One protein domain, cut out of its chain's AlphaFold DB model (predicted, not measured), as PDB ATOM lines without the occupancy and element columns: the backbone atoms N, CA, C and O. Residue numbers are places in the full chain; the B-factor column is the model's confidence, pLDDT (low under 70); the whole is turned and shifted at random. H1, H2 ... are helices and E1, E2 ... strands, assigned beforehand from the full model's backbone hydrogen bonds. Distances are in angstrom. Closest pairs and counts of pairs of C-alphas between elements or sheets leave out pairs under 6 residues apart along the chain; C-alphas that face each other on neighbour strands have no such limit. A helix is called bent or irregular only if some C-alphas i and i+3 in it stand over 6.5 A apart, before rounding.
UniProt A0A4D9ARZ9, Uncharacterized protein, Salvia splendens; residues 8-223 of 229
ATOM      1  N   VAL A   8      40.023  66.442 123.806       83.25
ATOM      2  CA  VAL A   8      39.025  65.463 123.384       83.25
ATOM      3  C   VAL A   8      38.338  64.870 124.599       83.25
ATOM      4  O   VAL A   8      38.980  64.568 125.606       83.25
ATOM      5  N   GLU A   9      37.033  64.646 124.475       85.19
ATOM      6  CA  GLU A   9      36.289  63.870 125.458       85.19
ATOM      7  C   GLU A   9      36.710  62.401 125.350       85.19
ATOM      8  O   GLU A   9      36.515  61.739 124.319       85.19
ATOM      9  N   LEU A  10      37.328  61.899 126.419       84.50
ATOM     10  CA  LEU A  10      37.894  60.554 126.462       84.50
ATOM     11  C   LEU A  10      36.810  59.482 126.276       84.50
ATOM     12  O   LEU A  10      37.016  58.508 125.550       84.50
ATOM     13  N   ARG A  11      35.641  59.690 126.889       85.88
ATOM     14  CA  ARG A  11      34.536  58.729 126.903       85.88
ATOM     15  C   ARG A  11      34.063  58.326 125.507       85.88
ATOM     16  O   ARG A  11      33.942  57.136 125.241       85.88
ATOM     17  N   GLU A  12      33.832  59.282 124.607       83.50
ATOM     18  CA  GLU A  12      33.331  58.998 123.249       83.50
ATOM     19  C   GLU A  12      34.330  58.141 122.444       83.50
ATOM     20  O   GLU A  12      33.946  57.217 121.725       83.50
ATOM     21  N   HIS A  13      35.634  58.368 122.636       84.56
ATOM     22  CA  HIS A  13      36.685  57.575 121.992       84.56
ATOM     23  C   HIS A  13      36.779  56.161 122.577       84.56
ATOM     24  O   HIS A  13      36.902  55.188 121.829       84.56
ATOM     25  N   LEU A  14      36.697  56.034 123.906       86.44
ATOM     26  CA  LEU A  14      36.689  54.739 124.586       86.44
ATOM     27  C   LEU A  14      35.451  53.915 124.227       86.44
ATOM     28  O   LEU A  14      35.568  52.702 124.044       86.44
ATOM     29  N   LEU A  15      34.294  54.563 124.071       85.25
ATOM     30  CA  LEU A  15      33.052  53.911 123.663       85.25
ATOM     31  C   LEU A  15      33.182  53.341 122.252       85.25
ATOM     32  O   LEU A  15      32.933  52.153 122.055       85.25
ATOM     33  N   GLY A  16      33.639  54.145 121.286       85.19
ATOM     34  CA  GLY A  16      33.855  53.685 119.912       85.19
ATOM     35  C   GLY A  16      34.887  52.556 119.818       85.19
ATOM     36  O   GLY A  16      34.679  51.577 119.102       85.19
ATOM     37  N   PHE A  17      35.975  52.646 120.589       85.56
ATOM     38  CA  PHE A  17      36.979  51.585 120.661       85.56
ATOM     39  C   PHE A  17      36.404  50.287 121.242       85.56
ATOM     40  O   PHE A  17      36.555  49.221 120.643       85.56
ATOM     41  N   THR A  18      35.731  50.368 122.392       88.50
ATOM     42  CA  THR A  18      35.172  49.195 123.078       88.50
ATOM     43  C   THR A  18      34.090  48.542 122.232       88.50
ATOM     44  O   THR A  18      34.097  47.321 122.080       88.50
ATOM     45  N   LEU A  19      33.219  49.343 121.613       89.12
ATOM     46  CA  LEU A  19      32.250  48.871 120.633       89.12
ATOM     47  C   LEU A  19      32.945  48.120 119.502       89.12
ATOM     48  O   LEU A  19      32.574  46.991 119.213       89.12
ATOM     49  N   SER A  20      34.000  48.688 118.917       86.62
ATOM     50  CA  SER A  20      34.729  48.024 117.837       86.62
ATOM     51  C   SER A  20      35.293  46.666 118.263       86.62
ATOM     52  O   SER A  20      35.120  45.677 117.553       86.62
ATOM     53  N   VAL A  21      35.927  46.589 119.436       86.50
ATOM     54  CA  VAL A  21      36.510  45.344 119.958       86.50
ATOM     55  C   VAL A  21      35.436  44.293 120.235       86.50
ATOM     56  O   VAL A  21      35.557  43.163 119.765       86.50
ATOM     57  N   VAL A  22      34.381  44.659 120.968       88.75
ATOM     58  CA  VAL A  22      33.289  43.744 121.328       88.75
ATOM     59  C   VAL A  22      32.555  43.277 120.075       88.75
ATOM     60  O   VAL A  22      32.357  42.079 119.896       88.75
ATOM     61  N   SER A  23      32.227  44.181 119.155       87.75
ATOM     62  CA  SER A  23      31.556  43.830 117.905       87.75
ATOM     63  C   SER A  23      32.407  42.911 117.033       87.75
ATOM     64  O   SER A  23      31.891  41.930 116.510       87.75
ATOM     65  N   LYS A  24      33.720  43.149 116.914       84.38
ATOM     66  CA  LYS A  24      34.618  42.239 116.178       84.38
ATOM     67  C   LYS A  24      34.756  40.875 116.855       84.38
ATOM     68  O   LYS A  24      34.897  39.878 116.156       84.38
ATOM     69  N   MET A  25      34.722  40.820 118.186       85.88
ATOM     70  CA  MET A  25      34.742  39.564 118.941       85.88
ATOM     71  C   MET A  25      33.454  38.757 118.740       85.88
ATOM     72  O   MET A  25      33.512  37.537 118.624       85.88
ATOM     73  N   ILE A  26      32.305  39.436 118.713       87.50
ATOM     74  CA  ILE A  26      30.995  38.795 118.594       87.50
ATOM     75  C   ILE A  26      30.709  38.379 117.152       87.50
ATOM     76  O   ILE A  26      30.261  37.263 116.926       87.50
ATOM     77  N   PHE A  27      30.962  39.274 116.199       83.94
ATOM     78  CA  PHE A  27      30.485  39.141 114.827       83.94
ATOM     79  C   PHE A  27      31.594  38.887 113.799       83.94
ATOM     80  O   PHE A  27      31.253  38.612 112.670       83.94
ATOM     81  N   LYS A  28      32.893  38.979 114.123       78.06
ATOM     82  CA  LYS A  28      34.027  39.138 113.171       78.06
ATOM     83  C   LYS A  28      34.083  40.513 112.490       78.06
ATOM     84  O   LYS A  28      33.115  41.259 112.385       78.06
ATOM     85  N   GLU A  29      35.274  40.858 111.999       71.12
ATOM     86  CA  GLU A  29      35.586  42.161 111.388       71.12
ATOM     87  C   GLU A  29      34.862  42.425 110.058       71.12
ATOM     88  O   GLU A  29      34.618  43.580 109.708       71.12
ATOM     89  N   LYS A  30      34.468  41.365 109.344       71.25
ATOM     90  CA  LYS A  30      33.870  41.430 108.002       71.25
ATOM     91  C   LYS A  30      32.617  42.312 107.934       71.25
ATOM     92  O   LYS A  30      32.422  43.008 106.944       71.25
ATOM     93  N   TYR A  31      31.786  42.299 108.971       69.88
ATOM     94  CA  TYR A  31      30.446  42.893 108.934       69.88
ATOM     95  C   TYR A  31      30.430  44.420 109.043       69.88
ATOM     96  O   TYR A  31      29.379  45.026 108.880       69.88
ATOM     97  N   PHE A  32      31.592  45.034 109.281       67.38
ATOM     98  CA  PHE A  32      31.726  46.459 109.582       67.38
ATOM     99  C   PHE A  32      32.715  47.195 108.658       67.38
ATOM    100  O   PHE A  32      33.070  48.346 108.920       67.38
ATOM    101  N   GLY A  33      33.208  46.531 107.604       55.19
ATOM    102  CA  GLY A  33      34.187  47.076 106.659       55.19
ATOM    103  C   GLY A  33      33.555  48.016 105.627       55.19
ATOM    104  O   GLY A  33      32.649  47.626 104.898       55.19
ATOM    105  N   GLY A  34      34.048  49.257 105.564       52.34
ATOM    106  CA  GLY A  34      33.444  50.346 104.796       52.34
ATOM    107  C   GLY A  34      33.502  50.195 103.272       52.34
ATOM    108  O   GLY A  34      34.580  50.110 102.684       52.34
ATOM    109  N   GLY A  35      32.327  50.293 102.642       44.97
ATOM    110  CA  GLY A  35      32.165  50.713 101.245       44.97
ATOM    111  C   GLY A  35      31.930  49.616 100.205       44.97
ATOM    112  O   GLY A  35      31.909  49.934  99.019       44.97
ATOM    113  N   GLY A  36      31.764  48.355 100.610       46.91
ATOM    114  CA  GLY A  36      31.248  47.298  99.734       46.91
ATOM    115  C   GLY A  36      29.732  47.149  99.878       46.91
ATOM    116  O   GLY A  36      29.208  47.350 100.967       46.91
ATOM    117  N   ASP A  37      29.052  46.751  98.801       52.19
ATOM    118  CA  ASP A  37      27.588  46.546  98.697       52.19
ATOM    119  C   ASP A  37      27.012  45.527  99.721       52.19
ATOM    120  O   ASP A  37      25.801  45.390  99.860       52.19
ATOM    121  N   ASP A  38      27.884  44.842 100.474       55.06
ATOM    122  CA  ASP A  38      27.551  43.762 101.410       55.06
ATOM    123  C   ASP A  38      27.473  44.190 102.895       55.06
ATOM    124  O   ASP A  38      27.076  43.383 103.739       55.06
ATOM    125  N   SER A  39      27.863  45.419 103.278       60.72
ATOM    126  CA  SER A  39      27.786  45.841 104.691       60.72
ATOM    127  C   SER A  39      26.357  46.246 105.074       60.72
ATOM    128  O   SER A  39      25.890  47.317 104.691       60.72
ATOM    129  N   VAL A  40      25.675  45.405 105.860       69.88
ATOM    130  CA  VAL A  40      24.280  45.624 106.306       69.88
ATOM    131  C   VAL A  40      24.160  46.681 107.414       69.88
ATOM    132  O   VAL A  40      23.116  47.318 107.537       69.88
ATOM    133  N   LEU A  41      25.208  46.863 108.224       79.75
ATOM    134  CA  LEU A  41      25.239  47.800 109.349       79.75
ATOM    135  C   LEU A  41      26.668  48.323 109.542       79.75
ATOM    136  O   LEU A  41      27.595  47.527 109.689       79.75
ATOM    137  N   ASP A  42      26.861  49.642 109.570       82.88
ATOM    138  CA  ASP A  42      28.178  50.217 109.866       82.88
ATOM    139  C   ASP A  42      28.409  50.425 111.381       82.88
ATOM    140  O   ASP A  42      27.502  50.321 112.208       82.88
ATOM    141  N   MET A  43      29.662  50.692 111.769       82.19
ATOM    142  CA  MET A  43      30.040  50.873 113.182       82.19
ATOM    143  C   MET A  43      29.488  52.150 113.820       82.19
ATOM    144  O   MET A  43      29.324  52.189 115.040       82.19
ATOM    145  N   VAL A  44      29.216  53.190 113.030       84.00
ATOM    146  CA  VAL A  44      28.630  54.439 113.538       84.00
ATOM    147  C   VAL A  44      27.175  54.179 113.900       84.00
ATOM    148  O   VAL A  44      26.756  54.431 115.027       84.00
ATOM    149  N   GLU A  45      26.440  53.570 112.978       86.00
ATOM    150  CA  GLU A  45      25.051  53.175 113.130       86.00
ATOM    151  C   GLU A  45      24.870  52.163 114.270       86.00
ATOM    152  O   GLU A  45      23.939  52.276 115.067       86.00
ATOM    153  N   MET A  46      25.795  51.212 114.416       86.50
ATOM    154  CA  MET A  46      25.819  50.292 115.554       86.50
ATOM    155  C   MET A  46      26.030  51.020 116.889       86.50
ATOM    156  O   MET A  46      25.398  50.677 117.889       86.50
ATOM    157  N   GLY A  47      26.888  52.042 116.913       85.75
ATOM    158  CA  GLY A  47      27.112  52.864 118.100       85.75
ATOM    159  C   GLY A  47      25.880  53.667 118.495       85.75
ATOM    160  O   GLY A  47      25.534  53.713 119.677       85.75
ATOM    161  N   GLU A  48      25.169  54.228 117.518       88.12
ATOM    162  CA  GLU A  48      23.886  54.900 117.742       88.12
ATOM    163  C   GLU A  48      22.842  53.940 118.312       88.12
ATOM    164  O   GLU A  48      22.157  54.288 119.275       88.12
ATOM    165  N   ILE A  49      22.771  52.715 117.780       89.00
ATOM    166  CA  ILE A  49      21.853  51.694 118.285       89.00
ATOM    167  C   ILE A  49      22.149  51.382 119.752       89.00
ATOM    168  O   ILE A  49      21.241  51.405 120.582       89.00
ATOM    169  N   VAL A  50      23.407  51.078 120.083       87.12
ATOM    170  CA  VAL A  50      23.800  50.729 121.457       87.12
ATOM    171  C   VAL A  50      23.521  51.903 122.397       87.12
ATOM    172  O   VAL A  50      22.930  51.712 123.459       87.12
ATOM    173  N   ARG A  51      23.857  53.134 121.990       86.38
ATOM    174  CA  ARG A  51      23.595  54.350 122.775       86.38
ATOM    175  C   ARG A  51      22.102  54.567 123.019       86.38
ATOM    176  O   ARG A  51      21.708  54.825 124.155       86.38
ATOM    177  N   GLU A  52      21.264  54.452 121.990       88.75
ATOM    178  CA  GLU A  52      19.812  54.593 122.136       88.75
ATOM    179  C   GLU A  52      19.221  53.460 122.988       88.75
ATOM    180  O   GLU A  52      18.360  53.724 123.826       88.75
ATOM    181  N   TRP A  53      19.736  52.229 122.868       88.38
ATOM    182  CA  TRP A  53      19.338  51.099 123.717       88.38
ATOM    183  C   TRP A  53      19.543  51.413 125.200       88.38
ATOM    184  O   TRP A  53      18.642  51.204 126.017       88.38
ATOM    185  N   PHE A  54      20.716  51.952 125.544       84.25
ATOM    186  CA  PHE A  54      21.056  52.337 126.912       84.25
ATOM    187  C   PHE A  54      20.144  53.439 127.443       84.25
ATOM    188  O   PHE A  54      19.639  53.332 128.561       84.25
ATOM    189  N   VAL A  55      19.886  54.467 126.631       86.25
ATOM    190  CA  VAL A  55      18.973  55.554 127.005       86.25
ATOM    191  C   VAL A  55      17.574  55.013 127.267       86.25
ATOM    192  O   VAL A  55      16.986  55.336 128.292       86.25
ATOM    193  N   LEU A  56      17.040  54.177 126.377       87.94
ATOM    194  CA  LEU A  56      15.683  53.648 126.512       87.94
ATOM    195  C   LEU A  56      15.542  52.687 127.696       87.94
ATOM    196  O   LEU A  56      14.504  52.695 128.346       87.94
ATOM    197  N   THR A  57      16.574  51.898 127.992       83.44
ATOM    198  CA  THR A  57      16.567  50.951 129.121       83.44
ATOM    199  C   THR A  57      16.743  51.655 130.468       83.44
ATOM    200  O   THR A  57      16.213  51.201 131.476       83.44
ATOM    201  N   GLY A  58      17.486  52.766 130.502       82.12
ATOM    202  CA  GLY A  58      17.721  53.547 131.721       82.12
ATOM    203  C   GLY A  58      16.713  54.673 131.963       82.12
ATOM    204  O   GLY A  58      16.721  55.274 133.038       82.12
ATOM    205  N   ALA A  59      15.870  55.004 130.982       85.62
ATOM    206  CA  ALA A  59      14.916  56.096 131.099       85.62
ATOM    207  C   ALA A  59      13.733  55.726 132.001       85.62
ATOM    208  O   ALA A  59      13.188  54.628 131.949       85.62
ATOM    209  N   PHE A  60      13.276  56.699 132.789       83.62
ATOM    210  CA  PHE A  60      12.041  56.563 133.551       83.62
ATOM    211  C   PHE A  60      10.843  56.443 132.601       83.62
ATOM    212  O   PHE A  60      10.524  57.411 131.909       83.62
ATOM    213  N   ASN A  61      10.168  55.293 132.587       83.00
ATOM    214  CA  ASN A  61       8.963  55.055 131.794       83.00
ATOM    215  C   ASN A  61       7.714  55.008 132.690       83.00
ATOM    216  O   ASN A  61       7.591  54.138 133.545       83.00
ATOM    217  N   ILE A  62       6.750  55.904 132.469       85.19
ATOM    218  CA  ILE A  62       5.487  55.958 133.226       85.19
ATOM    219  C   ILE A  62       4.706  54.639 133.108       85.19
ATOM    220  O   ILE A  62       4.071  54.231 134.081       85.19
ATOM    221  N   GLY A  63       4.768  53.968 131.951       82.31
ATOM    222  CA  GLY A  63       4.095  52.684 131.718       82.31
ATOM    223  C   GLY A  63       4.566  51.572 132.661       82.31
ATOM    224  O   GLY A  63       3.741  50.801 133.147       82.31
ATOM    225  N   ASP A  64       5.853  51.570 133.022       84.56
ATOM    226  CA  ASP A  64       6.447  50.562 133.913       84.56
ATOM    227  C   ASP A  64       5.962  50.719 135.366       84.56
ATOM    228  O   ASP A  64       5.864  49.747 136.114       84.56
ATOM    229  N   TRP A  65       5.634  51.950 135.771       84.06
ATOM    230  CA  TRP A  65       5.165  52.276 137.124       84.06
ATOM    231  C   TRP A  65       3.643  52.269 137.244       84.06
ATOM    232  O   TRP A  65       3.099  52.046 138.328       84.06
ATOM    233  N   ILE A  66       2.947  52.537 136.138       90.75
ATOM    234  CA  ILE A  66       1.493  52.641 136.071       90.75
ATOM    235  C   ILE A  66       0.997  51.731 134.931       90.75
ATOM    236  O   ILE A  66       0.713  52.207 133.829       90.75
ATOM    237  N   PRO A  67       0.826  50.418 135.187       82.62
ATOM    238  CA  PRO A  67       0.554  49.437 134.131       82.62
ATOM    239  C   PRO A  67      -0.709  49.712 133.299       82.62
ATOM    240  O   PRO A  67      -0.793  49.324 132.140       82.62
ATOM    241  N   TRP A  68      -1.708  50.410 133.852       89.50
ATOM    242  CA  TRP A  68      -2.945  50.715 133.123       89.50
ATOM    243  C   TRP A  68      -2.802  51.828 132.072       89.50
ATOM    244  O   TRP A  68      -3.722  52.001 131.277       89.50
ATOM    245  N   VAL A  69      -1.695  52.585 132.047       87.19
ATOM    246  CA  VAL A  69      -1.386  53.547 130.965       87.19
ATOM    247  C   VAL A  69      -0.295  53.051 130.015       87.19
ATOM    248  O   VAL A  69       0.025  53.755 129.061       87.19
ATOM    249  N   ASP A  70       0.248  51.849 130.233       84.06
ATOM    250  CA  ASP A  70       1.340  51.282 129.431       84.06
ATOM    251  C   ASP A  70       1.005  51.233 127.931       84.06
ATOM    252  O   ASP A  70       1.788  51.662 127.082       84.06
ATOM    253  N   PHE A  71      -0.231  50.850 127.595       85.69
ATOM    254  CA  PHE A  71      -0.696  50.761 126.208       85.69
ATOM    255  C   PHE A  71      -0.649  52.093 125.439       85.69
ATOM    256  O   PHE A  71      -0.654  52.084 124.207       85.69
ATOM    257  N   LEU A  72      -0.648  53.234 126.142       86.06
ATOM    258  CA  LEU A  72      -0.586  54.553 125.515       86.06
ATOM    259  C   LEU A  72       0.823  54.893 125.029       86.06
ATOM    260  O   LEU A  72       0.941  55.749 124.156       86.06
ATOM    261  N   ASP A  73       1.863  54.257 125.589       87.50
ATOM    262  CA  ASP A  73       3.271  54.554 125.296       87.50
ATOM    263  C   ASP A  73       3.521  56.075 125.290       87.50
ATOM    264  O   ASP A  73       3.994  56.647 124.310       87.50
ATOM    265  N   LEU A  74       3.122  56.756 126.377       85.00
ATOM    266  CA  LEU A  74       3.052  58.227 126.458       85.00
ATOM    267  C   LEU A  74       4.381  58.921 126.125       85.00
ATOM    268  O   LEU A  74       4.390  60.040 125.615       85.00
ATOM    269  N   GLN A  75       5.501  58.257 126.417       88.12
ATOM    270  CA  GLN A  75       6.856  58.745 126.143       88.12
ATOM    271  C   GLN A  75       7.420  58.227 124.808       88.12
ATOM    272  O   GLN A  75       8.487  58.660 124.372       88.12
ATOM    273  N   GLY A  76       6.714  57.309 124.141       89.06
ATOM    274  CA  GLY A  76       7.119  56.681 122.885       89.06
ATOM    275  C   GLY A  76       8.307  55.724 123.013       89.06
ATOM    276  O   GLY A  76       8.872  55.325 121.990       89.06
ATOM    277  N   TYR A  77       8.731  55.390 124.236       90.00
ATOM    278  CA  TYR A  77       9.892  54.536 124.490       90.00
ATOM    279  C   TYR A  77       9.663  53.114 123.994       90.00
ATOM    280  O   TYR A  77      10.559  52.547 123.372       90.00
ATOM    281  N   GLY A  78       8.452  52.571 124.148       87.50
ATOM    282  CA  GLY A  78       8.123  51.247 123.628       87.50
ATOM    283  C   GLY A  78       8.240  51.198 122.103       87.50
ATOM    284  O   GLY A  78       8.817  50.269 121.535       87.50
ATOM    285  N   LYS A  79       7.736  52.222 121.405       91.12
ATOM    286  CA  LYS A  79       7.838  52.337 119.943       91.12
ATOM    287  C   LYS A  79       9.289  52.447 119.478       91.12
ATOM    288  O   LYS A  79       9.638  51.782 118.499       91.12
ATOM    289  N   LYS A  80      10.108  53.257 120.154       91.75
ATOM    290  CA  LYS A  80      11.539  53.403 119.847       91.75
ATOM    291  C   LYS A  80      12.303  52.105 120.097       91.75
ATOM    292  O   LYS A  80      12.979  51.635 119.189       91.75
ATOM    293  N   MET A  81      12.086  51.457 121.244       90.44
ATOM    294  CA  MET A  81      12.719  50.178 121.580       90.44
ATOM    295  C   MET A  81      12.379  49.099 120.548       90.44
ATOM    296  O   MET A  81      13.262  48.405 120.058       90.44
ATOM    297  N   ARG A  82      11.114  49.011 120.111       91.00
ATOM    298  CA  ARG A  82      10.716  48.081 119.040       91.00
ATOM    299  C   ARG A  82      11.370  48.398 117.693       91.00
ATOM    300  O   ARG A  82      11.609  47.484 116.912       91.00
ATOM    301  N   ALA A  83      11.598  49.671 117.367       92.06
ATOM    302  CA  ALA A  83      12.289  50.050 116.132       92.06
ATOM    303  C   ALA A  83      13.765  49.649 116.169       92.06
ATOM    304  O   ALA A  83      14.262  49.062 115.210       92.06
ATOM    305  N   LEU A  84      14.407  49.896 117.306       90.25
ATOM    306  CA  LEU A  84      15.778  49.505 117.585       90.25
ATOM    307  C   LEU A  84      15.963  47.983 117.522       90.25
ATOM    308  O   LEU A  84      16.847  47.490 116.825       90.25
ATOM    309  N   GLN A  85      15.067  47.245 118.182       89.44
ATOM    310  CA  GLN A  85      15.065  45.788 118.186       89.44
ATOM    311  C   GLN A  85      14.900  45.221 116.773       89.44
ATOM    312  O   GLN A  85      15.680  44.366 116.387       89.44
ATOM    313  N   ARG A  86      13.973  45.744 115.954       91.19
ATOM    314  CA  ARG A  86      13.807  45.283 114.559       91.19
ATOM    315  C   ARG A  86      15.073  45.442 113.721       91.19
ATOM    316  O   ARG A  86      15.363  44.589 112.890       91.19
ATOM    317  N   LYS A  87      15.797  46.544 113.915       89.56
ATOM    318  CA  LYS A  87      17.041  46.819 113.192       89.56
ATOM    319  C   LYS A  87      18.135  45.829 113.588       89.56
ATOM    320  O   LYS A  87      18.767  45.240 112.717       89.56
ATOM    321  N   MET A  88      18.290  45.592 114.892       88.56
ATOM    322  CA  MET A  88      19.243  44.604 115.402       88.56
ATOM    323  C   MET A  88      18.862  43.168 115.063       88.56
ATOM    324  O   MET A  88      19.741  42.389 114.718       88.56
ATOM    325  N   ASP A  89      17.576  42.819 115.093       90.38
ATOM    326  CA  ASP A  89      17.101  41.493 114.701       90.38
ATOM    327  C   ASP A  89      17.440  41.206 113.237       90.38
ATOM    328  O   ASP A  89      17.956  40.131 112.947       90.38
ATOM    329  N   GLY A  90      17.225  42.174 112.336       89.88
ATOM    330  CA  GLY A  90      17.582  42.044 110.921       89.88
ATOM    331  C   GLY A  90      19.088  41.879 110.696       89.88
ATOM    332  O   GLY A  90      19.503  41.025 109.914       89.88
ATOM    333  N   PHE A  91      19.910  42.642 111.421       89.19
ATOM    334  CA  PHE A  91      21.365  42.478 111.382       89.19
ATOM    335  C   PHE A  91      21.802  41.100 111.903       89.19
ATOM    336  O   PHE A  91      22.557  40.397 111.236       89.19
ATOM    337  N   CYS A  92      21.297  40.677 113.063       89.44
ATOM    338  CA  CYS A  92      21.614  39.369 113.630       89.44
ATOM    339  C   CYS A  92      21.106  38.220 112.750       89.44
ATOM    340  O   CYS A  92      21.771  37.195 112.675       89.44
ATOM    341  N   ASP A  93      19.960  38.371 112.079       90.62
ATOM    342  CA  ASP A  93      19.477  37.395 111.101       90.62
ATOM    343  C   ASP A  93      20.468  37.218 109.954       90.62
ATOM    344  O   ASP A  93      20.865  36.089 109.680       90.62
ATOM    345  N   TYR A  94      20.928  38.321 109.359       88.69
ATOM    346  CA  TYR A  94      21.941  38.289 108.304       88.69
ATOM    347  C   TYR A  94      23.235  37.607 108.766       88.69
ATOM    348  O   TYR A  94      23.753  36.726 108.083       88.69
ATOM    349  N   VAL A  95      23.735  37.976 109.950       88.19
ATOM    350  CA  VAL A  95      24.926  37.355 110.543       88.19
ATOM    351  C   VAL A  95      24.710  35.856 110.742       88.19
ATOM    352  O   VAL A  95      25.579  35.067 110.388       88.19
ATOM    353  N   ILE A  96      23.584  35.444 111.330       88.69
ATOM    354  CA  ILE A  96      23.304  34.030 111.610       88.69
ATOM    355  C   ILE A  96      23.227  33.231 110.308       88.69
ATOM    356  O   ILE A  96      23.797  32.144 110.244       88.69
ATOM    357  N   ASP A  97      22.557  33.752 109.280       89.31
ATOM    358  CA  ASP A  97      22.447  33.077 107.984       89.31
ATOM    359  C   ASP A  97      23.824  32.917 107.316       89.31
ATOM    360  O   ASP A  97      24.164  31.812 106.895       89.31
ATOM    361  N   ASP A  98      24.669  33.956 107.331       86.19
ATOM    362  CA  ASP A  98      26.048  33.887 106.817       86.19
ATOM    363  C   ASP A  98      26.903  32.838 107.564       86.19
ATOM    364  O   ASP A  98      27.646  32.079 106.936       86.19
ATOM    365  N   HIS A  99      26.754  32.725 108.891       85.44
ATOM    366  CA  HIS A  99      27.450  31.709 109.696       85.44
ATOM    367  C   HIS A  99      26.935  30.285 109.448       85.44
ATOM    368  O   HIS A  99      27.720  29.335 109.436       85.44
ATOM    369  N   LEU A 100      25.629  30.115 109.227       84.31
ATOM    370  CA  LEU A 100      25.044  28.816 108.888       84.31
ATOM    371  C   LEU A 100      25.496  28.333 107.504       84.31
ATOM    372  O   LEU A 100      25.757  27.140 107.342       84.31
ATOM    373  N   GLU A 101      25.632  29.238 106.532       85.06
ATOM    374  CA  GLU A 101      26.123  28.919 105.185       85.06
ATOM    375  C   GLU A 101      27.609  28.535 105.162       85.06
ATOM    376  O   GLU A 101      28.008  27.697 104.354       85.06
ATOM    377  N   ARG A 102      28.429  29.102 106.058       75.62
ATOM    378  CA  ARG A 102      29.888  28.865 106.121       75.62
ATOM    379  C   ARG A 102      30.337  27.985 107.286       75.62
ATOM    380  O   ARG A 102      31.493  28.039 107.711       75.62
ATOM    381  N   ARG A 103      29.431  27.177 107.835       68.81
ATOM    382  CA  ARG A 103      29.694  26.378 109.037       68.81
ATOM    383  C   ARG A 103      30.930  25.481 108.859       68.81
ATOM    384  O   ARG A 103      30.946  24.601 108.003       68.81
ATOM    385  N   GLY A 104      31.935  25.671 109.720       65.06
ATOM    386  CA  GLY A 104      33.187  24.900 109.717       65.06
ATOM    387  C   GLY A 104      34.360  25.552 108.972       65.06
ATOM    388  O   GLY A 104      35.436  24.959 108.915       65.06
ATOM    389  N   GLU A 105      34.187  26.764 108.437       66.00
ATOM    390  CA  GLU A 105      35.253  27.531 107.786       66.00
ATOM    391  C   GLU A 105      35.746  28.694 108.666       66.00
ATOM    392  O   GLU A 105      34.977  29.545 109.108       66.00
ATOM    393  N   GLY A 106      37.064  28.783 108.870       67.62
ATOM    394  CA  GLY A 106      37.696  29.898 109.581       67.62
ATOM    395  C   GLY A 106      37.778  29.730 111.102       67.62
ATOM    396  O   GLY A 106      37.677  28.629 111.638       67.62
ATOM    397  N   LYS A 107      38.070  30.834 111.798       71.25
ATOM    398  CA  LYS A 107      38.185  30.874 113.262       71.25
ATOM    399  C   LYS A 107      36.805  31.107 113.876       71.25
ATOM    400  O   LYS A 107      36.146  32.068 113.486       71.25
ATOM    401  N   GLU A 108      36.431  30.273 114.840       78.44
ATOM    402  CA  GLU A 108      35.165  30.383 115.574       78.44
ATOM    403  C   GLU A 108      35.050  31.723 116.318       78.44
ATOM    404  O   GLU A 108      36.015  32.191 116.937       78.44
ATOM    405  N   ASP A 109      33.865  32.326 116.257       82.75
ATOM    406  CA  ASP A 109      33.466  33.481 117.062       82.75
ATOM    407  C   ASP A 109      32.330  33.146 118.045       82.75
ATOM    408  O   ASP A 109      31.937  31.993 118.225       82.75
ATOM    409  N   PHE A 110      31.822  34.164 118.740       86.31
ATOM    410  CA  PHE A 110      30.759  33.981 119.723       86.31
ATOM    411  C   PHE A 110      29.467  33.415 119.115       86.31
ATOM    412  O   PHE A 110      28.822  32.570 119.738       86.31
ATOM    413  N   VAL A 111      29.084  33.851 117.910       87.31
ATOM    414  CA  VAL A 111      27.874  33.369 117.229       87.31
ATOM    415  C   VAL A 111      28.051  31.909 116.817       87.31
ATOM    416  O   VAL A 111      27.131  31.118 117.025       87.31
ATOM    417  N   ASP A 112      29.238  31.523 116.338       85.56
ATOM    418  CA  ASP A 112      29.576  30.123 116.043       85.56
ATOM    419  C   ASP A 112      29.386  29.222 117.274       85.56
ATOM    420  O   ASP A 112      28.728  28.182 117.188       85.56
ATOM    421  N   VAL A 113      29.889  29.647 118.440       86.31
ATOM    422  CA  VAL A 113      29.737  28.906 119.706       86.31
ATOM    423  C   VAL A 113      28.262  28.758 120.090       86.31
ATOM    424  O   VAL A 113      27.822  27.666 120.451       86.31
ATOM    425  N   LEU A 114      27.466  29.828 119.983       86.69
ATOM    426  CA  LEU A 114      26.034  29.762 120.295       86.69
ATOM    427  C   LEU A 114      25.265  28.844 119.334       86.69
ATOM    428  O   LEU A 114      24.370  28.122 119.770       86.69
ATOM    429  N   LEU A 115      25.609  28.842 118.043       85.00
ATOM    430  CA  LEU A 115      24.998  27.957 117.048       85.00
ATOM    431  C   LEU A 115      25.373  26.484 117.267       85.00
ATOM    432  O   LEU A 115      24.554  25.605 116.998       85.00
ATOM    433  N   GLN A 116      26.580  26.197 117.764       82.19
ATOM    434  CA  GLN A 116      26.976  24.842 118.159       82.19
ATOM    435  C   GLN A 116      26.147  24.343 119.342       82.19
ATOM    436  O   GLN A 116      25.551  23.274 119.237       82.19
ATOM    437  N   ILE A 117      26.025  25.152 120.399       80.06
ATOM    438  CA  ILE A 117      25.192  24.835 121.573       80.06
ATOM    439  C   ILE A 117      23.726  24.640 121.157       80.06
ATOM    440  O   ILE A 117      23.061  23.718 121.620       80.06
ATOM    441  N   ALA A 118      23.220  25.467 120.237       78.38
ATOM    442  CA  ALA A 118      21.855  25.356 119.723       78.38
ATOM    443  C   ALA A 118      21.573  24.065 118.941       78.38
ATOM    444  O   ALA A 118      20.412  23.682 118.797       78.38
ATOM    445  N   ALA A 119      22.612  23.413 118.419       75.25
ATOM    446  CA  ALA A 119      22.498  22.176 117.658       75.25
ATOM    447  C   ALA A 119      22.555  20.910 118.533       75.25
ATOM    448  O   ALA A 119      22.336  19.819 118.008       75.25
ATOM    449  N   GLU A 120      22.853  21.023 119.832       77.00
ATOM    450  CA  GLU A 120      22.901  19.881 120.752       77.00
ATOM    451  C   GLU A 120      21.479  19.411 121.123       77.00
ATOM    452  O   GLU A 120      20.671  20.175 121.649       77.00
ATOM    453  N   GLU A 121      21.161  18.137 120.853       62.72
ATOM    454  CA  GLU A 121      19.806  17.575 121.029       62.72
ATOM    455  C   GLU A 121      19.388  17.383 122.502       62.72
ATOM    456  O   GLU A 121      18.194  17.408 122.801       62.72
ATOM    457  N   ASP A 122      20.347  17.246 123.426       64.75
ATOM    458  CA  ASP A 122      20.104  16.926 124.846       64.75
ATOM    459  C   ASP A 122      20.116  18.162 125.783       64.75
ATOM    460  O   ASP A 122      19.991  18.030 127.006       64.75
ATOM    461  N   GLY A 123      20.272  19.372 125.231       59.62
ATOM    462  CA  GLY A 123      20.402  20.634 125.975       59.62
ATOM    463  C   GLY A 123      19.111  21.460 126.120       59.62
ATOM    464  O   GLY A 123      18.040  21.118 125.616       59.62
ATOM    465  N   VAL A 124      19.205  22.609 126.810       62.25
ATOM    466  CA  VAL A 124      18.152  23.646 126.782       62.25
ATOM    467  C   VAL A 124      17.928  24.049 125.328       62.25
ATOM    468  O   VAL A 124      18.883  24.411 124.649       62.25
ATOM    469  N   ARG A 125      16.674  24.010 124.858       62.25
ATOM    470  CA  ARG A 125      16.306  24.292 123.462       62.25
ATOM    471  C   ARG A 125      16.674  25.726 123.077       62.25
ATOM    472  O   ARG A 125      15.875  26.647 123.237       62.25
ATOM    473  N   PHE A 126      17.888  25.906 122.579       71.44
ATOM    474  CA  PHE A 126      18.396  27.186 122.122       71.44
ATOM    475  C   PHE A 126      17.770  27.503 120.765       71.44
ATOM    476  O   PHE A 126      17.968  26.797 119.779       71.44
ATOM    477  N   THR A 127      16.950  28.546 120.719       82.50
ATOM    478  CA  THR A 127      16.316  28.998 119.475       82.50
ATOM    479  C   THR A 127      17.181  30.046 118.784       82.50
ATOM    480  O   THR A 127      18.038  30.671 119.407       82.50
ATOM    481  N   ARG A 128      16.907  30.316 117.503       84.38
ATOM    482  CA  ARG A 128      17.498  31.458 116.784       84.38
ATOM    483  C   ARG A 128      17.315  32.772 117.554       84.38
ATOM    484  O   ARG A 128      18.256  33.547 117.668       84.38
ATOM    485  N   ASP A 129      16.150  32.972 118.168       86.62
ATOM    486  CA  ASP A 129      15.880  34.144 119.010       86.62
ATOM    487  C   ASP A 129      16.748  34.178 120.277       86.62
ATOM    488  O   ASP A 129      17.148  35.251 120.720       86.62
ATOM    489  N   SER A 130      17.105  33.013 120.828       86.62
ATOM    490  CA  SER A 130      18.038  32.919 121.961       86.62
ATOM    491  C   SER A 130      19.442  33.372 121.555       86.62
ATOM    492  O   SER A 130      20.077  34.129 122.288       86.62
ATOM    493  N   VAL A 131      19.901  32.976 120.359       87.00
ATOM    494  CA  VAL A 131      21.185  33.427 119.796       87.00
ATOM    495  C   VAL A 131      21.184  34.946 119.622       87.00
ATOM    496  O   VAL A 131      22.088  35.614 120.116       87.00
ATOM    497  N   LYS A 132      20.139  35.514 119.007       89.94
ATOM    498  CA  LYS A 132      19.993  36.974 118.849       89.94
ATOM    499  C   LYS A 132      20.030  37.705 120.189       89.94
ATOM    500  O   LYS A 132      20.760  38.685 120.338       89.94
ATOM    501  N   ALA A 133      19.264  37.220 121.165       87.75
ATOM    502  CA  ALA A 133      19.149  37.847 122.475       87.75
ATOM    503  C   ALA A 133      20.482  37.853 123.234       87.75
ATOM    504  O   ALA A 133      20.849  38.876 123.809       87.75
ATOM    505  N   LEU A 134      21.229  36.747 123.213       88.56
ATOM    506  CA  LEU A 134      22.518  36.646 123.908       88.56
ATOM    507  C   LEU A 134      23.621  37.444 123.224       88.56
ATOM    508  O   LEU A 134      24.410  38.097 123.900       88.56
ATOM    509  N   THR A 135      23.636  37.446 121.896       88.38
ATOM    510  CA  THR A 135      24.510  38.299 121.088       88.38
ATOM    511  C   THR A 135      24.292  39.777 121.417       88.38
ATOM    512  O   THR A 135      25.249  40.497 121.705       88.38
ATOM    513  N   MET A 136      23.032  40.225 121.464       85.50
ATOM    514  CA  MET A 136      22.697  41.600 121.845       85.50
ATOM    515  C   MET A 136      23.043  41.891 123.309       85.50
ATOM    516  O   MET A 136      23.590  42.949 123.617       85.50
ATOM    517  N   ASN A 137      22.759  40.952 124.217       86.94
ATOM    518  CA  ASN A 137      23.076  41.097 125.634       86.94
ATOM    519  C   ASN A 137      24.578  41.291 125.854       86.94
ATOM    520  O   ASN A 137      24.965  42.225 126.552       86.94
ATOM    521  N   LEU A 138      25.411  40.462 125.221       89.25
ATOM    522  CA  LEU A 138      26.860  40.568 125.329       89.25
ATOM    523  C   LEU A 138      27.369  41.885 124.739       89.25
ATOM    524  O   LEU A 138      28.183  42.553 125.375       89.25
ATOM    525  N   LEU A 139      26.864  42.279 123.566       88.00
ATOM    526  CA  LEU A 139      27.242  43.531 122.914       88.00
ATOM    527  C   LEU A 139      26.987  44.732 123.825       88.00
ATOM    528  O   LEU A 139      27.886  45.523 124.094       88.00
ATOM    529  N   VAL A 140      25.760  44.861 124.318       82.69
ATOM    530  CA  VAL A 140      25.364  45.995 125.147       82.69
ATOM    531  C   VAL A 140      26.101  45.958 126.485       82.69
ATOM    532  O   VAL A 140      26.740  46.940 126.854       82.69
ATOM    533  N   ALA A 141      26.068  44.828 127.196       84.25
ATOM    534  CA  ALA A 141      26.625  44.733 128.543       84.25
ATOM    535  C   ALA A 141      28.140  44.972 128.573       84.25
ATOM    536  O   ALA A 141      28.636  45.616 129.500       84.25
ATOM    537  N   ALA A 142      28.880  44.488 127.570       86.38
ATOM    538  CA  ALA A 142      30.334  44.618 127.537       86.38
ATOM    539  C   ALA A 142      30.808  46.038 127.190       86.38
ATOM    540  O   ALA A 142      31.852  46.460 127.693       86.38
ATOM    541  N   VAL A 143      30.064  46.776 126.356       87.25
ATOM    542  CA  VAL A 143      30.509  48.087 125.855       87.25
ATOM    543  C   VAL A 143      30.541  49.137 126.960       87.25
ATOM    544  O   VAL A 143      31.589  49.740 127.196       87.25
ATOM    545  N   ASP A 144      29.435  49.354 127.668       82.31
ATOM    546  CA  ASP A 144      29.360  50.456 128.637       82.31
ATOM    547  C   ASP A 144      30.159  50.169 129.916       82.31
ATOM    548  O   ASP A 144      30.869  51.044 130.417       82.31
ATOM    549  N   THR A 145      30.133  48.923 130.404       86.62
ATOM    550  CA  THR A 145      30.888  48.519 131.603       86.62
ATOM    551  C   THR A 145      32.397  48.630 131.397       86.62
ATOM    552  O   THR A 145      33.088  49.204 132.241       86.62
ATOM    553  N   SER A 146      32.918  48.149 130.262       88.75
ATOM    554  CA  SER A 146      34.353  48.223 129.964       88.75
ATOM    555  C   SER A 146      34.795  49.654 129.676       88.75
ATOM    556  O   SER A 146      35.839  50.068 130.176       88.75
ATOM    557  N   THR A 147      33.993  50.431 128.937       87.69
ATOM    558  CA  THR A 147      34.263  51.860 128.692       87.69
ATOM    559  C   THR A 147      34.405  52.606 130.015       87.69
ATOM    560  O   THR A 147      35.408  53.279 130.244       87.69
ATOM    561  N   THR A 148      33.445  52.407 130.917       87.62
ATOM    562  CA  THR A 148      33.419  53.027 132.245       87.62
ATOM    563  C   THR A 148      34.597  52.584 133.109       87.62
ATOM    564  O   THR A 148      35.242  53.412 133.746       87.62
ATOM    565  N   MET A 149      34.936  51.291 133.109       89.44
ATOM    566  CA  MET A 149      36.098  50.786 133.846       89.44
ATOM    567  C   MET A 149      37.405  51.407 133.337       89.44
ATOM    568  O   MET A 149      38.222  51.846 134.144       89.44
ATOM    569  N   ILE A 150      37.610  51.457 132.016       89.06
ATOM    570  CA  ILE A 150      38.818  52.051 131.427       89.06
ATOM    571  C   ILE A 150      38.887  53.540 131.770       89.06
ATOM    572  O   ILE A 150      39.951  54.017 132.156       89.06
ATOM    573  N   GLU A 151      37.764  54.254 131.693       88.25
ATOM    574  CA  GLU A 151      37.672  55.671 132.053       88.25
ATOM    575  C   GLU A 151      38.090  55.914 133.514       88.25
ATOM    576  O   GLU A 151      38.972  56.737 133.767       88.25
ATOM    577  N   TRP A 152      37.560  55.135 134.465       90.69
ATOM    578  CA  TRP A 152      37.959  55.208 135.878       90.69
ATOM    579  C   TRP A 152      39.433  54.889 136.102       90.69
ATOM    580  O   TRP A 152      40.111  55.595 136.847       90.69
ATOM    581  N   VAL A 153      39.953  53.845 135.451       90.12
ATOM    582  CA  VAL A 153      41.371  53.487 135.575       90.12
ATOM    583  C   VAL A 153      42.256  54.609 135.036       90.12
ATOM    584  O   VAL A 153      43.257  54.950 135.661       90.12
ATOM    585  N   MET A 154      41.893  55.223 133.909       87.75
ATOM    586  CA  MET A 154      42.643  56.353 133.357       87.75
ATOM    587  C   MET A 154      42.586  57.581 134.271       87.75
ATOM    588  O   MET A 154      43.628  58.196 134.500       87.75
ATOM    589  N   LEU A 155      41.419  57.899 134.839       88.31
ATOM    590  CA  LEU A 155      41.263  58.960 135.840       88.31
ATOM    591  C   LEU A 155      42.170  58.735 137.052       88.31
ATOM    592  O   LEU A 155      42.923  59.627 137.441       88.31
ATOM    593  N   GLU A 156      42.150  57.527 137.609       88.81
ATOM    594  CA  GLU A 156      42.941  57.179 138.788       88.81
ATOM    595  C   GLU A 156      44.448  57.244 138.502       88.81
ATOM    596  O   GLU A 156      45.224  57.788 139.291       88.81
ATOM    597  N   LEU A 157      44.883  56.762 137.332       89.44
ATOM    598  CA  LEU A 157      46.284  56.842 136.920       89.44
ATOM    599  C   LEU A 157      46.747  58.291 136.715       89.44
ATOM    600  O   LEU A 157      47.872  58.627 137.085       89.44
ATOM    601  N   LEU A 158      45.899  59.160 136.156       88.06
ATOM    602  CA  LEU A 158      46.209  60.585 135.992       88.06
ATOM    603  C   LEU A 158      46.290  61.318 137.336       88.06
ATOM    604  O   LEU A 158      47.124  62.210 137.490       88.06
ATOM    605  N   ARG A 159      45.494  60.900 138.329       89.94
ATOM    606  CA  ARG A 159      45.585  61.391 139.716       89.94
ATOM    607  C   ARG A 159      46.843  60.928 140.443       89.94
ATOM    608  O   ARG A 159      47.311  61.598 141.365       89.94
ATOM    609  N   HIS A 160      47.448  59.832 139.989       90.25
ATOM    610  CA  HIS A 160      48.652  59.259 140.579       90.25
ATOM    611  C   HIS A 160      49.790  59.079 139.556       90.25
ATOM    612  O   HIS A 160      50.140  57.945 139.212       90.25
ATOM    613  N   PRO A 161      50.475  60.172 139.148       87.50
ATOM    614  CA  PRO A 161      51.522  60.127 138.120       87.50
ATOM    615  C   PRO A 161      52.646  59.120 138.399       87.50
ATOM    616  O   PRO A 161      53.167  58.489 137.486       87.50
ATOM    617  N   HIS A 162      53.002  58.906 139.668       88.94
ATOM    618  CA  HIS A 162      54.011  57.915 140.050       88.94
ATOM    619  C   HIS A 162      53.595  56.465 139.723       88.94
ATOM    620  O   HIS A 162      54.443  55.649 139.361       88.94
ATOM    621  N   ILE A 163      52.298  56.141 139.827       88.81
ATOM    622  CA  ILE A 163      51.741  54.834 139.444       88.81
ATOM    623  C   ILE A 163      51.692  54.733 137.922       88.81
ATOM    624  O   ILE A 163      52.089  53.706 137.378       88.81
ATOM    625  N   MET A 164      51.277  55.807 137.242       86.56
ATOM    626  CA  MET A 164      51.259  55.893 135.780       86.56
ATOM    627  C   MET A 164      52.640  55.612 135.170       86.56
ATOM    628  O   MET A 164      52.768  54.768 134.286       86.56
ATOM    629  N   GLU A 165      53.691  56.261 135.673       85.81
ATOM    630  CA  GLU A 165      55.057  56.062 135.176       85.81
ATOM    631  C   GLU A 165      55.574  54.649 135.457       85.81
ATOM    632  O   GLU A 165      56.208  54.031 134.602       85.81
ATOM    633  N   LYS A 166      55.234  54.079 136.620       85.81
ATOM    634  CA  LYS A 166      55.549  52.679 136.918       85.81
ATOM    635  C   LYS A 166      54.816  51.723 135.974       85.81
ATOM    636  O   LYS A 166      55.437  50.790 135.477       85.81
ATOM    637  N   ALA A 167      53.531  51.955 135.706       83.69
ATOM    638  CA  ALA A 167      52.745  51.150 134.775       83.69
ATOM    639  C   ALA A 167      53.357  51.194 133.369       83.69
ATOM    640  O   ALA A 167      53.639  50.142 132.806       83.69
ATOM    641  N   LYS A 168      53.679  52.384 132.844       79.88
ATOM    642  CA  LYS A 168      54.392  52.536 131.563       79.88
ATOM    643  C   LYS A 168      55.739  51.807 131.552       79.88
ATOM    644  O   LYS A 168      56.061  51.126 130.582       79.88
ATOM    645  N   ALA A 169      56.517  51.908 132.629       81.38
ATOM    646  CA  ALA A 169      57.810  51.234 132.736       81.38
ATOM    647  C   ALA A 169      57.688  49.700 132.742       81.38
ATOM    648  O   ALA A 169      58.543  49.027 132.170       81.38
ATOM    649  N   GLU A 170      56.650  49.141 133.367       79.75
ATOM    650  CA  GLU A 170      56.369  47.701 133.321       79.75
ATOM    651  C   GLU A 170      55.841  47.265 131.947       79.75
ATOM    652  O   GLU A 170      56.256  46.229 131.432       79.75
ATOM    653  N   LEU A 171      55.012  48.086 131.296       75.31
ATOM    654  CA  LEU A 171      54.538  47.837 129.931       75.31
ATOM    655  C   LEU A 171      55.679  47.827 128.906       75.31
ATOM    656  O   LEU A 171      55.703  46.971 128.031       75.31
ATOM    657  N   ASN A 172      56.686  48.689 129.063       67.12
ATOM    658  CA  ASN A 172      57.890  48.664 128.221       67.12
ATOM    659  C   ASN A 172      58.688  47.352 128.340       67.12
ATOM    660  O   ASN A 172      59.472  47.026 127.451       67.12
ATOM    661  N   LYS A 173      58.521  46.603 129.439       68.69
ATOM    662  CA  LYS A 173      59.197  45.316 129.660       68.69
ATOM    663  C   LYS A 173      58.391  44.128 129.141       68.69
ATOM    664  O   LYS A 173      58.962  43.057 128.943       68.69
ATOM    665  N   VAL A 174      57.081  44.289 128.962       59.69
ATOM    666  CA  VAL A 174      56.145  43.203 128.673       59.69
ATOM    667  C   VAL A 174      55.359  43.549 127.413       59.69
ATOM    668  O   VAL A 174      54.439  44.358 127.441       59.69
ATOM    669  N   THR A 175      55.685  42.891 126.299       53.47
ATOM    670  CA  THR A 175      54.943  43.002 125.034       53.47
ATOM    671  C   THR A 175      53.610  42.250 125.130       53.47
ATOM    672  O   THR A 175      53.414  41.225 124.483       53.47
ATOM    673  N   VAL A 176      52.691  42.705 125.984       50.53
ATOM    674  CA  VAL A 176      51.319  42.183 126.019       50.53
ATOM    675  C   VAL A 176      50.377  43.269 125.500       50.53
ATOM    676  O   VAL A 176      50.213  44.299 126.159       50.53
ATOM    677  N   PRO A 177      49.729  43.052 124.343       53.62
ATOM    678  CA  PRO A 177      48.750  43.980 123.802       53.62
ATOM    679  C   PRO A 177      47.443  43.860 124.594       53.62
ATOM    680  O   PRO A 177      46.533  43.124 124.228       53.62
ATOM    681  N   THR A 178      47.356  44.580 125.713       64.19
ATOM    682  CA  THR A 178      46.069  44.901 126.347       64.19
ATOM    683  C   THR A 178      45.641  46.311 125.950       64.19
ATOM    684  O   THR A 178      46.476  47.173 125.686       64.19
ATOM    685  N   THR A 179      44.334  46.570 125.915       66.19
ATOM    686  CA  THR A 179      43.766  47.883 125.559       66.19
ATOM    687  C   THR A 179      44.397  49.026 126.347       66.19
ATOM    688  O   THR A 179      44.877  49.998 125.768       66.19
ATOM    689  N   LEU A 180      44.440  48.888 127.674       70.38
ATOM    690  CA  LEU A 180      45.022  49.900 128.542       70.38
ATOM    691  C   LEU A 180      46.525  50.046 128.283       70.38
ATOM    692  O   LEU A 180      47.017  51.166 128.218       70.38
ATOM    693  N   ALA A 181      47.244  48.944 128.048       72.50
ATOM    694  CA  ALA A 181      48.655  49.003 127.685       72.50
ATOM    695  C   ALA A 181      48.896  49.810 126.406       72.50
ATOM    696  O   ALA A 181      49.763  50.679 126.389       72.50
ATOM    697  N   ASN A 182      48.099  49.570 125.364       74.62
ATOM    698  CA  ASN A 182      48.208  50.286 124.097       74.62
ATOM    699  C   ASN A 182      47.914  51.780 124.263       74.62
ATOM    700  O   ASN A 182      48.615  52.601 123.679       74.62
ATOM    701  N   LEU A 183      46.923  52.143 125.082       75.94
ATOM    702  CA  LEU A 183      46.615  53.545 125.361       75.94
ATOM    703  C   LEU A 183      47.736  54.235 126.151       75.94
ATOM    704  O   LEU A 183      48.122  55.347 125.808       75.94
ATOM    705  N   LEU A 184      48.284  53.571 127.174       77.94
ATOM    706  CA  LEU A 184      49.339  54.126 128.028       77.94
ATOM    707  C   LEU A 184      50.711  54.200 127.344       77.94
ATOM    708  O   LEU A 184      51.502  55.089 127.655       77.94
ATOM    709  N   HIS A 185      51.007  53.252 126.454       76.44
ATOM    710  CA  HIS A 185      52.272  53.180 125.722       76.44
ATOM    711  C   HIS A 185      52.231  53.993 124.418       76.44
ATOM    712  O   HIS A 185      53.195  54.675 124.063       76.44
ATOM    713  N   GLY A 186      51.122  53.910 123.679       74.56
ATOM    714  CA  GLY A 186      50.978  54.524 122.359       74.56
ATOM    715  C   GLY A 186      50.701  56.026 122.393       74.56
ATOM    716  O   GLY A 186      50.942  56.714 121.398       74.56
ATOM    717  N   PHE A 187      50.229  56.551 123.528       80.88
ATOM    718  CA  PHE A 187      49.847  57.952 123.648       80.88
ATOM    719  C   PHE A 187      50.405  58.612 124.908       80.88
ATOM    720  O   PHE A 187      50.344  58.086 126.017       80.88
ATOM    721  N   GLU A 188      50.916  59.823 124.729       81.94
ATOM    722  CA  GLU A 188      51.156  60.764 125.803       81.94
ATOM    723  C   GLU A 188      49.833  61.472 126.120       81.94
ATOM    724  O   GLU A 188      49.256  62.165 125.277       81.94
ATOM    725  N   LEU A 189      49.337  61.255 127.337       82.44
ATOM    726  CA  LEU A 189      48.089  61.825 127.834       82.44
ATOM    727  C   LEU A 189      48.409  63.052 128.682       82.44
ATOM    728  O   LEU A 189      49.109  62.944 129.691       82.44
ATOM    729  N   LYS A 190      47.900  64.214 128.271       84.31
ATOM    730  CA  LYS A 190      48.059  65.486 128.984       84.31
ATOM    731  C   LYS A 190      46.694  66.019 129.394       84.31
ATOM    732  O   LYS A 190      45.723  65.880 128.652       84.31
ATOM    733  N   LEU A 191      46.636  66.636 130.572       84.88
ATOM    734  CA  LEU A 191      45.465  67.406 130.982       84.88
ATOM    735  C   LEU A 191      45.314  68.639 130.078       84.88
ATOM    736  O   LEU A 191      46.293  69.121 129.502       84.88
ATOM    737  N   GLU A 192      44.083  69.123 129.945       83.38
ATOM    738  CA  GLU A 192      43.781  70.364 129.235       83.38
ATOM    739  C   GLU A 192      44.486  71.575 129.880       83.38
ATOM    740  O   GLU A 192      44.757  71.587 131.085       83.38
ATOM    741  N   GLU A 193      44.816  72.599 129.082       76.50
ATOM    742  CA  GLU A 193      45.486  73.806 129.581       76.50
ATOM    743  C   GLU A 193      44.702  74.443 130.740       76.50
ATOM    744  O   GLU A 193      43.536  74.805 130.609       76.50
ATOM    745  N   GLY A 194      45.369  74.596 131.889       78.81
ATOM    746  CA  GLY A 194      44.783  75.167 133.104       78.81
ATOM    747  C   GLY A 194      44.179  74.149 134.077       78.81
ATOM    748  O   GLY A 194      43.891  74.528 135.210       78.81
ATOM    749  N   MET A 195      44.045  72.875 133.693       83.44
ATOM    750  CA  MET A 195      43.583  71.807 134.584       83.44
ATOM    751  C   MET A 195      44.760  71.196 135.354       83.44
ATOM    752  O   MET A 195      45.760  70.779 134.764       83.44
ATOM    753  N   ARG A 196      44.649  71.120 136.683       84.38
ATOM    754  CA  ARG A 196      45.620  70.423 137.536       84.38
ATOM    755  C   ARG A 196      45.083  69.062 137.958       84.38
ATOM    756  O   ARG A 196      43.895  68.771 137.845       84.38
ATOM    757  N   VAL A 197      45.972  68.233 138.490       80.75
ATOM    758  CA  VAL A 197      45.645  66.878 138.952       80.75
ATOM    759  C   VAL A 197      44.595  66.905 140.069       80.75
ATOM    760  O   VAL A 197      43.725  66.038 140.138       80.75
ATOM    761  N   GLU A 198      44.640  67.926 140.925       82.88
ATOM    762  CA  GLU A 198      43.691  68.121 142.023       82.88
ATOM    763  C   GLU A 198      42.298  68.536 141.535       82.88
ATOM    764  O   GLU A 198      41.323  68.352 142.262       82.88
ATOM    765  N   ASP A 199      42.202  69.070 140.315       83.38
ATOM    766  CA  ASP A 199      40.950  69.529 139.712       83.38
ATOM    767  C   ASP A 199      40.183  68.366 139.034       83.38
ATOM    768  O   ASP A 199      39.048  68.542 138.588       83.38
ATOM    769  N   ILE A 200      40.769  67.159 138.976       82.62
ATOM    770  CA  ILE A 200      40.106  65.945 138.478       82.62
ATOM    771  C   ILE A 200      39.049  65.496 139.493       82.62
ATOM    772  O   ILE A 200      39.368  64.994 140.577       82.62
ATOM    773  N   SER A 201      37.780  65.665 139.125       83.81
ATOM    774  CA  SER A 201      36.650  65.241 139.947       83.81
ATOM    775  C   SER A 201      36.515  63.718 139.979       83.81
ATOM    776  O   SER A 201      36.605  63.054 138.950       83.81
ATOM    777  N   MET A 202      36.240  63.190 141.172       86.69
ATOM    778  CA  MET A 202      35.877  61.785 141.404       86.69
ATOM    779  C   MET A 202      34.401  61.633 141.775       86.69
ATOM    780  O   MET A 202      34.001  60.611 142.325       86.69
ATOM    781  N   GLU A 203      33.588  62.669 141.553       84.38
ATOM    782  CA  GLU A 203      32.153  62.551 141.779       84.38
ATOM    783  C   GLU A 203      31.547  61.518 140.826       84.38
ATOM    784  O   GLU A 203      31.894  61.451 139.646       84.38
ATOM    785  N   GLU A 204      30.611  60.734 141.344       84.06
ATOM    786  CA  GLU A 204      29.946  59.664 140.612       84.06
ATOM    787  C   GLU A 204      28.584  60.139 140.096       84.06
ATOM    788  O   GLU A 204      27.830  60.826 140.795       84.06
ATOM    789  N   GLN A 205      28.243  59.748 138.871       82.19
ATOM    790  CA  GLN A 205      26.876  59.787 138.371       82.19
ATOM    791  C   GLN A 205      26.303  58.370 138.409       82.19
ATOM    792  O   GLN A 205      26.778  57.468 137.720       82.19
ATOM    793  N   TYR A 206      25.261  58.190 139.221       70.12
ATOM    794  CA  TYR A 206      24.553  56.919 139.343       70.12
ATOM    795  C   TYR A 206      23.584  56.709 138.169       70.12
ATOM    796  O   TYR A 206      22.851  57.622 137.781       70.12
ATOM    797  N   GLY A 207      23.581  55.493 137.622       72.88
ATOM    798  CA  GLY A 207      22.781  55.064 136.474       72.88
ATOM    799  C   GLY A 207      22.881  53.548 136.271       72.88
ATOM    800  O   GLY A 207      23.065  52.811 137.238       72.88
ATOM    801  N   LEU A 208      22.779  53.075 135.022       67.19
ATOM    802  CA  LEU A 208      23.014  51.660 134.670       67.19
ATOM    803  C   LEU A 208      24.447  51.211 134.999       67.19
ATOM    804  O   LEU A 208      24.665  50.080 135.428       67.19
ATOM    805  N   THR A 209      25.404  52.119 134.841       68.50
ATOM    806  CA  THR A 209      26.780  51.996 135.316       68.50
ATOM    807  C   THR A 209      27.148  53.242 136.118       68.50
ATOM    808  O   THR A 209      26.562  54.313 135.939       68.50
ATOM    809  N   THR A 210      28.098  53.099 137.042       79.94
ATOM    810  CA  THR A 210      28.629  54.222 137.822       79.94
ATOM    811  C   THR A 210      29.725  54.902 137.017       79.94
ATOM    812  O   THR A 210      30.847  54.400 136.964       79.94
ATOM    813  N   ILE A 211      29.404  56.025 136.380       80.31
ATOM    814  CA  ILE A 211      30.347  56.778 135.541       80.31
ATOM    815  C   ILE A 211      30.868  58.021 136.278       80.31
ATOM    816  O   ILE A 211      30.193  58.512 137.190       80.31
ATOM    817  N   PRO A 212      32.032  58.572 135.891       82.94
ATOM    818  CA  PRO A 212      32.471  59.876 136.374       82.94
ATOM    819  C   PRO A 212      31.447  60.950 136.006       82.94
ATOM    820  O   PRO A 212      31.029  61.069 134.855       82.94
ATOM    821  N   LYS A 213      31.039  61.757 136.984       84.62
ATOM    822  CA  LYS A 213      30.027  62.805 136.797       84.62
ATOM    823  C   LYS A 213      30.503  63.932 135.883       84.62
ATOM    824  O   LYS A 213      29.695  64.581 135.222       84.62
ATOM    825  N   HIS A 214      31.809  64.179 135.859       83.75
ATOM    826  CA  HIS A 214      32.438  65.153 134.980       83.75
ATOM    827  C   HIS A 214      33.303  64.406 133.972       83.75
ATOM    828  O   HIS A 214      34.284  63.771 134.359       83.75
ATOM    829  N   LEU A 215      32.919  64.475 132.695       79.19
ATOM    830  CA  LEU A 215      33.653  63.819 131.619       79.19
ATOM    831  C   LEU A 215      35.076  64.366 131.539       79.19
ATOM    832  O   LEU A 215      35.302  65.576 131.613       79.19
ATOM    833  N   LEU A 216      36.034  63.458 131.375       81.06
ATOM    834  CA  LEU A 216      37.438  63.822 131.318       81.06
ATOM    835  C   LEU A 216      37.820  64.314 129.915       81.06
ATOM    836  O   LEU A 216      37.724  63.575 128.931       81.06
ATOM    837  N   SER A 217      38.302  65.555 129.858       82.81
ATOM    838  CA  SER A 217      38.872  66.181 128.664       82.81
ATOM    839  C   SER A 217      40.396  66.057 128.695       82.81
ATOM    840  O   SER A 217      41.038  66.487 129.657       82.81
ATOM    841  N   LEU A 218      40.985  65.438 127.669       84.69
ATOM    842  CA  LEU A 218      42.433  65.214 127.574       84.69
ATOM    843  C   LEU A 218      42.991  65.657 126.230       84.69
ATOM    844  O   LEU A 218      42.335  65.556 125.198       84.69
ATOM    845  N   ILE A 219      44.259  66.050 126.229       83.56
ATOM    846  CA  ILE A 219      45.060  66.174 125.015       83.56
ATOM    847  C   ILE A 219      45.795  64.844 124.817       83.56
ATOM    848  O   ILE A 219      46.643  64.463 125.626       83.56
ATOM    849  N   ILE A 220      45.470  64.142 123.731       82.12
ATOM    850  CA  ILE A 220      46.056  62.841 123.383       82.12
ATOM    851  C   ILE A 220      47.087  63.045 122.265       82.12
ATOM    852  O   ILE A 220      46.740  63.486 121.167       82.12
ATOM    853  N   GLN A 221      48.358  62.725 122.525       81.31
ATOM    854  CA  GLN A 221      49.450  62.855 121.550       81.31
ATOM    855  C   GLN A 221      50.090  61.489 121.261       81.31
ATOM    856  O   GLN A 221      50.504  60.820 122.201       81.31
ATOM    857  N   PRO A 222      50.201  61.045 119.996       79.31
ATOM    858  CA  PRO A 222      50.884  59.793 119.673       79.31
ATOM    859  C   PRO A 222      52.361  59.844 120.082       79.31
ATOM    860  O   PRO A 222      53.056  60.812 119.771       79.31
ATOM    861  N   THR A 223      52.859  58.795 120.739       76.81
ATOM    862  CA  THR A 223      54.281  58.680 121.116       76.81
ATOM    863  C   THR A 223      55.179  58.318 119.932       76.81
ATOM    864  O   THR A 223      56.373  58.620 119.945       76.81
TER     865      THR A 223
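This is residues 8 to 223 of the 229 residues of an uncharacterized protein of Salvia splendens (UniProt A0A4D9ARZ9). The strand hairpin E1 and E2 lies with the short helices H9 and H10 near one end of the long helix H8, and H1 runs back beside H8. Near the other end H6 crosses H8, with H3 and H7 touching H6, while H4 and H5 make a small head far from the middle, where residues 64 to 69 stick out. The printed part has 216 residues, with ten named helices, H1 to H10, followed by two antiparallel strands in the order E1 - E2; the class is mostly helix. It is only just loose, close to compact, with a radius of gyration of the C-alphas of 20.7 A and spans of 55 by 51 by 39 A.

E1 is residues 187 to 191 and E2 residues 217 to 222, 16.3 A long, ending with C-alpha 222 at (50.884, 59.793, 119.673). H8, residues 128 to 159, is the longest helix at 47.0 A, beginning with C-alpha 128 at (17.498, 31.458, 116.784). H1 is residues 10 to 27, 25.5 A, with C-alpha 10 at (37.894, 60.554, 126.462); H3 is residues 43 to 58, 22.4 A; H6 is residues 77 to 101, 35.9 A. The shorter helices are H2, residues 29 to 32, H4, 62 to 65, H5, 67 to 72, H7, 110 to 118, H9, 161 to 171, and H10, 179 to 186. H5 is irregular, with C-alphas 68 and 71 7.3 A apart.

E1 and E2 are an antiparallel hairpin at 151 degrees, with N 188 and O 221 at 2.7 A and N 219 and O 190 at 2.8 A, within hydrogen-bond range. H10 touches H9, about perpendicular at 84 degrees, closest at the C-alphas of Lys 168 and His 185, 6.2 A. H9 and H8 only just touch, with 3 pairs of C-alphas within 8 A, and only at the corner, closest at Leu 157 and Met 164, 5.2 A. H8 is the hub; it touches H1, opposite ways at a shallow tilt of 34 degrees, only just short of steep, closest at the C-alphas of Thr 18 and Val 143, 5.5 A. H6 touches H8 with residues 88 to 93 alone, closest at Cys 92 and Lys 132, 6.0 A. H3 touches H6 at a steep tilt of 45 degrees, opposite ways, closest at Leu 56 and Tyr 77, 6.2 A. H7 and H8 form a helical hairpin, closest at Leu 114 and Val 131, 6.1 A. H2 is close to H1 but not clearly touching; H4 and H5 touch only at the corner. Every O i to N i+4 pair is within range in H1, H3, H6, H7, H9 and H10, against 26 of 28 in H8 and 0 of 2 in H5, which has 2 of 3 O i to N i+3 pairs; H2 and H4 are too short for such a pair.

The two C-alphas farthest apart, of Glu 121 and Gly 194, are 63.9 A apart. The printed part has no cut, and the link from E1 to E2, 25 residues, is long. The mean pLDDT of the printed part is 81.4, with residues 31 to 40, 103 to 106, 121 to 125, 172 to 179 and 208 to 209 under 70.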